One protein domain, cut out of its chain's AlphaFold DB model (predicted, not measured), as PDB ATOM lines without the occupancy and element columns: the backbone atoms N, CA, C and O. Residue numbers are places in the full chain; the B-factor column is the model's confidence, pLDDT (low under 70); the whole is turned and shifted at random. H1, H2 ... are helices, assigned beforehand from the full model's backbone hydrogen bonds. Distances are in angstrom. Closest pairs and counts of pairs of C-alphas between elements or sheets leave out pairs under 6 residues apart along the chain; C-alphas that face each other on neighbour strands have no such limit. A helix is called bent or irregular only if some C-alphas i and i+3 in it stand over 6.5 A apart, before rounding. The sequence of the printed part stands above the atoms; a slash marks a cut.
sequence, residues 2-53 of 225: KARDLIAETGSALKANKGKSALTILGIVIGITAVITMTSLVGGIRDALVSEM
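Overview. This is residues 2 to 53 of the 225 residues of the protein "MacB_PCD domain-containing protein" of Bifidobacterium tibiigranuli (UniProt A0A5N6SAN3). Two helices meet at their ends in a corner and make an L: the short arm is H1 and the long arm is H2. The two arms stand nearly square to each other, with one residue at the turn, and most of both stands free, with no core between them. The printed part has 52 residues, with two named helices in the order H1, H2 and no named strand, and its class is all helix. The whole is extended, with a radius of gyration of the C-alphas of 19.5 A and spans of 58 by 27 by 8 A, the longest made mainly by H2.

Arrangement. H1, residues 3 to 16, is followed by H2, residues 18 to 52, over a tight link of one residue, Asn 17. The two helices are close but not clearly touching, with 1 pair of C-alphas within 8 A. Their closest C-alphas are those of Leu 14 and Ser 21, 6.2 A apart. Their lines are about perpendicular, at 79 degrees, and their centres are 29.4 A apart. In both H1 and H2 every backbone O i to N i+4 pair is within hydrogen-bond range.

Along the chain. H1 begins at C-alpha 3, at (158.021, 85.373, 192.381), and measures 20.4 A from first to last C-alpha. H2 begins at C-alpha 18, at (148.069, 89.997, 172.237), and ends at C-alpha 52, at (182.290, 125.650, 166.185), a length of 49.8 A. Neither helix is bent.

Size, cuts and confidence. The C-alphas farthest apart are those of Lys 2 and Met 53, at 58.9 A. The printed part has no cut, and its one link between named elements is tight. Residues 2 to 12, 15 to 20 and 23 to 53 stand free. The mean pLDDT of the printed part is 88.3, and residues 52 to 53 are under 70.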
ATOM      1  N   LYS A   2     155.685  81.950 194.890       83.06
ATOM      2  CA  LYS A   2     157.063  82.338 194.560       83.06
ATOM      3  C   LYS A   2     157.021  83.376 193.436       83.06
ATOM      4  O   LYS A   2     156.164  83.291 192.565       83.06
ATOM      5  N   ALA A   3     157.957  84.327 193.415       82.62
ATOM      6  CA  ALA A   3     158.021  85.373 192.381       82.62
ATOM      7  C   ALA A   3     158.030  84.813 190.941       82.62
ATOM      8  O   ALA A   3     157.513  85.437 190.020       82.62
ATOM      9  N   ARG A   4     158.556  83.594 190.759       84.00
ATOM     10  CA  ARG A   4     158.523  82.860 189.487       84.00
ATOM     11  C   ARG A   4     157.110  82.562 188.981       84.00
ATOM     12  O   ARG A   4     156.895  82.638 187.776       84.00
ATOM     13  N   ASP A   5     156.176  82.245 189.872       85.44
ATOM     14  CA  ASP A   5     154.815  81.860 189.485       85.44
ATOM     15  C   ASP A   5     154.034  83.089 188.994       85.44
ATOM     16  O   ASP A   5     153.399  83.039 187.945       85.44
ATOM     17  N   LEU A   6     154.207  84.235 189.666       86.56
ATOM     18  CA  LEU A   6     153.598  85.517 189.279       86.56
ATOM     19  C   LEU A   6     154.050  85.989 187.887       86.56
ATOM     20  O   LEU A   6     153.239  86.472 187.095       86.56
ATOM     21  N   ILE A   7     155.338  85.834 187.561       87.12
ATOM     22  CA  ILE A   7     155.882  86.208 186.245       87.12
ATOM     23  C   ILE A   7     155.329  85.286 185.146       87.12
ATOM     24  O   ILE A   7     154.972  85.762 184.066       87.12
ATOM     25  N   ALA A   8     155.220  83.981 185.414       85.12
ATOM     26  CA  ALA A   8     154.685  83.010 184.459       85.12
ATOM     27  C   ALA A   8     153.185  83.225 184.181       85.12
ATOM     28  O   ALA A   8     152.740  83.142 183.029       85.12
ATOM     29  N   GLU A   9     152.415  83.552 185.217       84.56
ATOM     30  CA  GLU A   9     150.983  83.840 185.120       84.56
ATOM     31  C   GLU A   9     150.727  85.157 184.366       84.56
ATOM     32  O   GLU A   9     149.947  85.191 183.411       84.56
ATOM     33  N   THR A  10     151.494  86.208 184.676       86.00
ATOM     34  CA  THR A  10     151.443  87.497 183.961       86.00
ATOM     35  C   THR A  10     151.832  87.345 182.485       86.00
ATOM     36  O   THR A  10     151.175  87.894 181.598       86.00
ATOM     37  N   GLY A  11     152.869  86.552 182.186       83.81
ATOM     38  CA  GLY A  11     153.294  86.270 180.812       83.81
ATOM     39  C   GLY A  11     152.240  85.517 179.995       83.81
ATOM     40  O   GLY A  11     152.065  85.781 178.801       83.81
ATOM     41  N   SER A  12     151.494  84.617 180.636       84.44
ATOM     42  CA  SER A  12     150.375  83.906 180.009       84.44
ATOM     43  C   SER A  12     149.188  84.842 179.748       84.44
ATOM     44  O   SER A  12     148.612  84.807 178.659       84.44
ATOM     45  N   ALA A  13     148.888  85.756 180.677       82.75
ATOM     46  CA  ALA A  13     147.846  86.772 180.516       82.75
ATOM     47  C   ALA A  13     148.145  87.774 179.377       82.75
ATOM     48  O   ALA A  13     147.251  88.113 178.594       82.75
ATOM     49  N   LEU A  14     149.408  88.191 179.216       84.00
ATOM     50  CA  LEU A  14     149.861  89.029 178.092       84.00
ATOM     51  C   LEU A  14     149.707  88.310 176.742       84.00
ATOM     52  O   LEU A  14     149.268  88.909 175.758       84.00
ATOM     53  N   LYS A  15     150.016  87.004 176.694       83.31
ATOM     54  CA  LYS A  15     149.827  86.166 175.497       83.31
ATOM     55  C   LYS A  15     148.358  85.907 175.163       83.31
ATOM     56  O   LYS A  15     148.069  85.660 173.993       83.31
ATOM     57  N   ALA A  16     147.452  85.960 176.138       87.94
ATOM     58  CA  ALA A  16     146.015  85.841 175.897       87.94
ATOM     59  C   ALA A  16     145.440  87.107 175.230       87.94
ATOM     60  O   ALA A  16     144.619  87.007 174.324       87.94
ATOM     61  N   ASN A  17     145.933  88.297 175.598       89.00
ATOM     62  CA  ASN A  17     145.475  89.591 175.071       89.00
ATOM     63  C   ASN A  17     146.520  90.265 174.161       89.00
ATOM     64  O   ASN A  17     146.933  91.404 174.403       89.00
ATOM     65  N   LYS A  18     146.948  89.567 173.099       85.00
ATOM     66  CA  LYS A  18     148.069  89.997 172.237       85.00
ATOM     67  C   LYS A  18     147.875  91.384 171.618       85.00
ATOM     68  O   LYS A  18     148.803  92.180 171.646       85.00
ATOM     69  N   GLY A  19     146.682  91.694 171.101       88.56
ATOM     70  CA  GLY A  19     146.421  92.970 170.417       88.56
ATOM     71  C   GLY A  19     146.491  94.182 171.349       88.56
ATOM     72  O   GLY A  19     147.221  95.135 171.086       88.56
ATOM     73  N   LYS A  20     145.782  94.123 172.484       88.12
ATOM     74  CA  LYS A  20     145.738  95.222 173.463       88.12
ATOM     75  C   LYS A  20     147.096  95.450 174.135       88.12
ATOM     76  O   LYS A  20     147.509  96.594 174.322       88.12
ATOM     77  N   SER A  21     147.804  94.370 174.460       89.25
ATOM     78  CA  SER A  21     149.136  94.448 175.070       89.25
ATOM     79  C   SER A  21     150.170  94.993 174.080       89.25
ATOM     80  O   SER A  21     150.941  95.878 174.440       89.25
ATOM     81  N   ALA A  22     150.143  94.544 172.817       89.88
ATOM     82  CA  ALA A  22     151.049  95.033 171.778       89.88
ATOM     83  C   ALA A  22     150.853  96.526 171.488       89.88
ATOM     84  O   ALA A  22     151.837  97.257 171.433       89.88
ATOM     85  N   LEU A  23     149.606  96.997 171.369       92.69
ATOM     86  CA  LEU A  23     149.324  98.408 171.091       92.69
ATOM     87  C   LEU A  23     149.786  99.328 172.233       92.69
ATOM     88  O   LEU A  23     150.324 100.403 171.984       92.69
ATOM     89  N   THR A  24     149.630  98.879 173.482       92.69
ATOM     90  CA  THR A  24     150.062  99.640 174.665       92.69
ATOM     91  C   THR A  24     151.588  99.729 174.745       92.69
ATOM     92  O   THR A  24     152.135 100.810 174.949       92.69
ATOM     93  N   ILE A  25     152.284  98.607 174.532       93.88
ATOM     94  CA  ILE A  25     153.753  98.570 174.504       93.88
ATOM     95  C   ILE A  25     154.278  99.429 173.351       93.88
ATOM     96  O   ILE A  25     155.199 100.211 173.555       93.88
ATOM     97  N   LEU A  26     153.668  99.335 172.167       95.38
ATOM     98  CA  LEU A  26     154.057 100.132 171.007       95.38
ATOM     99  C   LEU A  26     153.912 101.634 171.281       95.38
ATOM    100  O   LEU A  26     154.826 102.393 170.974       95.38
ATOM    101  N   GLY A  27     152.812 102.056 171.912       96.44
ATOM    102  CA  GLY A  27     152.607 103.451 172.305       96.44
ATOM    103  C   GLY A  27     153.673 103.957 173.282       96.44
ATOM    104  O   GLY A  27     154.221 105.038 173.083       96.44
ATOM    105  N   ILE A  28     154.023 103.153 174.292       96.50
ATOM    106  CA  ILE A  28     155.084 103.491 175.255       96.50
ATOM    107  C   ILE A  28     156.447 103.567 174.559       96.50
ATOM    108  O   ILE A  28     157.192 104.516 174.782       96.50
ATOM    109  N   VAL A  29     156.765 102.598 173.697       96.81
ATOM    110  CA  VAL A  29     158.040 102.562 172.970       96.81
ATOM    111  C   VAL A  29     158.176 103.782 172.066       96.81
ATOM    112  O   VAL A  29     159.188 104.461 172.160       96.81
ATOM    113  N   ILE A  30     157.161 104.106 171.257       96.56
ATOM    114  CA  ILE A  30     157.188 105.283 170.372       96.56
ATOM    115  C   ILE A  30     157.289 106.581 171.185       96.56
ATOM    116  O   ILE A  30     158.035 107.484 170.812       96.56
ATOM    117  N   GLY A  31     156.572 106.679 172.309       96.69
ATOM    118  CA  GLY A  31     156.631 107.854 173.178       96.69
ATOM    119  C   GLY A  31     158.025 108.072 173.769       96.69
ATOM    120  O   GLY A  31     158.570 109.171 173.686       96.69
ATOM    121  N   ILE A  32     158.631 107.021 174.325       96.62
ATOM    122  CA  ILE A  32     159.964 107.106 174.930       96.62
ATOM    123  C   ILE A  32     161.032 107.347 173.857       96.62
ATOM    124  O   ILE A  32     161.914 108.180 174.064       96.62
ATOM    125  N   THR A  33     160.954 106.676 172.703       97.25
ATOM    126  CA  THR A  33     161.936 106.882 171.631       97.25
ATOM    127  C   THR A  33     161.873 108.298 171.084       97.25
ATOM    128  O   THR A  33     162.932 108.889 170.921       97.25
ATOM    129  N   ALA A  34     160.681 108.869 170.882       96.75
ATOM    130  CA  ALA A  34     160.521 110.245 170.411       96.75
ATOM    131  C   ALA A  34     161.135 111.276 171.375       96.75
ATOM    132  O   ALA A  34     161.781 112.229 170.942       96.75
ATOM    133  N   VAL A  35     160.977 111.079 172.687       97.12
ATOM    134  CA  VAL A  35     161.557 111.985 173.693       97.12
ATOM    135  C   VAL A  35     163.082 111.851 173.746       97.12
ATOM    136  O   VAL A  35     163.788 112.861 173.794       97.12
ATOM    137  N   ILE A  36     163.615 110.627 173.696       96.50
ATOM    138  CA  ILE A  36     165.069 110.394 173.706       96.50
ATOM    139  C   ILE A  36     165.718 110.933 172.426       96.50
ATOM    140  O   ILE A  36     166.759 111.580 172.496       96.50
ATOM    141  N   THR A  37     165.118 110.718 171.253       97.25
ATOM    142  CA  THR A  37     165.669 111.248 169.998       97.25
ATOM    143  C   THR A  37     165.637 112.769 169.971       97.25
ATOM    144  O   THR A  37     166.636 113.376 169.594       97.25
ATOM    145  N   MET A  38     164.544 113.392 170.422       96.44
ATOM    146  CA  MET A  38     164.447 114.851 170.490       96.44
ATOM    147  C   MET A  38     165.503 115.445 171.430       96.44
ATOM    148  O   MET A  38     166.183 116.399 171.061       96.44
ATOM    149  N   THR A  39     165.673 114.879 172.626       95.31
ATOM    150  CA  THR A  39     166.644 115.391 173.609       95.31
ATOM    151  C   THR A  39     168.090 115.219 173.142       95.31
ATOM    152  O   THR A  39     168.864 116.172 173.232       95.31
ATOM    153  N   SER A  40     168.438 114.069 172.558       96.62
ATOM    154  CA  SER A  40     169.764 113.842 171.968       96.62
ATOM    155  C   SER A  40     170.047 114.760 170.780       96.62
ATOM    156  O   SER A  40     171.156 115.267 170.652       96.62
ATOM    157  N   LEU A  41     169.050 115.013 169.926       95.88
ATOM    158  CA  LEU A  41     169.197 115.924 168.792       95.88
ATOM    159  C   LEU A  41     169.452 117.361 169.260       95.88
ATOM    160  O   LEU A  41     170.360 118.015 168.757       95.88
ATOM    161  N   VAL A  42     168.683 117.845 170.240       93.88
ATOM    162  CA  VAL A  42     168.857 119.198 170.792       93.88
ATOM    163  C   VAL A  42     170.225 119.351 171.458       93.88
ATOM    164  O   VAL A  42     170.893 120.360 171.239       93.88
ATOM    165  N   GLY A  43     170.662 118.350 172.231       92.25
ATOM    166  CA  GLY A  43     172.003 118.328 172.819       92.25
ATOM    167  C   GLY A  43     173.098 118.356 171.753       92.25
ATOM    168  O   GLY A  43     173.965 119.218 171.798       92.25
ATOM    169  N   GLY A  44     172.991 117.497 170.736       89.50
ATOM    170  CA  GLY A  44     173.962 117.430 169.644       89.50
ATOM    171  C   GLY A  44     174.061 118.723 168.834       89.50
ATOM    172  O   GLY A  44     175.162 119.145 168.504       89.50
ATOM    173  N   ILE A  45     172.936 119.392 168.557       89.88
ATOM    174  CA  ILE A  45     172.946 120.700 167.880       89.88
ATOM    175  C   ILE A  45     173.629 121.749 168.758       89.88
ATOM    176  O   ILE A  45     174.443 122.523 168.262       89.88
ATOM    177  N   ARG A  46     173.324 121.782 170.059       84.44
ATOM    178  CA  ARG A  46     173.963 122.721 170.987       84.44
ATOM    179  C   ARG A  46     175.473 122.506 171.039       84.44
ATOM    180  O   ARG A  46     176.214 123.478 170.946       84.44
ATOM    181  N   ASP A  47     175.911 121.260 171.167       84.44
ATOM    182  CA  ASP A  47     177.331 120.922 171.250       84.44
ATOM    183  C   ASP A  47     178.051 121.206 169.929       84.44
ATOM    184  O   ASP A  47     179.168 121.709 169.954       84.44
ATOM    185  N   ALA A  48     177.404 120.974 168.781       81.94
ATOM    186  CA  ALA A  48     177.944 121.347 167.475       81.94
ATOM    187  C   ALA A  48     178.141 122.865 167.357       81.94
ATOM    188  O   ALA A  48     179.226 123.312 167.002       81.94
ATOM    189  N   LEU A  49     177.134 123.660 167.735       76.38
ATOM    190  CA  LEU A  49     177.237 125.123 167.716       76.38
ATOM    191  C   LEU A  49     178.330 125.631 168.667       76.38
ATOM    192  O   LEU A  49     179.107 126.503 168.300       76.38
ATOM    193  N   VAL A  50     178.421 125.073 169.878       76.06
ATOM    194  CA  VAL A  50     179.459 125.456 170.849       76.06
ATOM    195  C   VAL A  50     180.847 125.006 170.390       76.06
ATOM    196  O   VAL A  50     181.807 125.735 170.589       76.06
ATOM    197  N   SER A  51     180.971 123.837 169.761       72.56
ATOM    198  CA  SER A  51     182.247 123.335 169.238       72.56
ATOM    199  C   SER A  51     182.764 124.152 168.058       72.56
ATOM    200  O   SER A  51     183.976 124.210 167.863       72.56
ATOM    201  N   GLU A  52     181.880 124.731 167.247       65.75
ATOM    202  CA  GLU A  52     182.290 125.650 166.185       65.75
ATOM    203  C   GLU A  52     182.714 127.017 166.750       65.75
ATOM    204  O   GLU A  52     183.603 127.670 166.205       65.75
ATOM    205  N   MET A  53     182.129 127.434 167.874       62.44
ATOM    206  CA  MET A  53     182.517 128.631 168.618       62.44
ATOM    207  C   MET A  53     183.684 128.313 169.566       62.44
ATOM    208  O   MET A  53     183.496 128.235 170.781       62.44
TER     209      MET A  53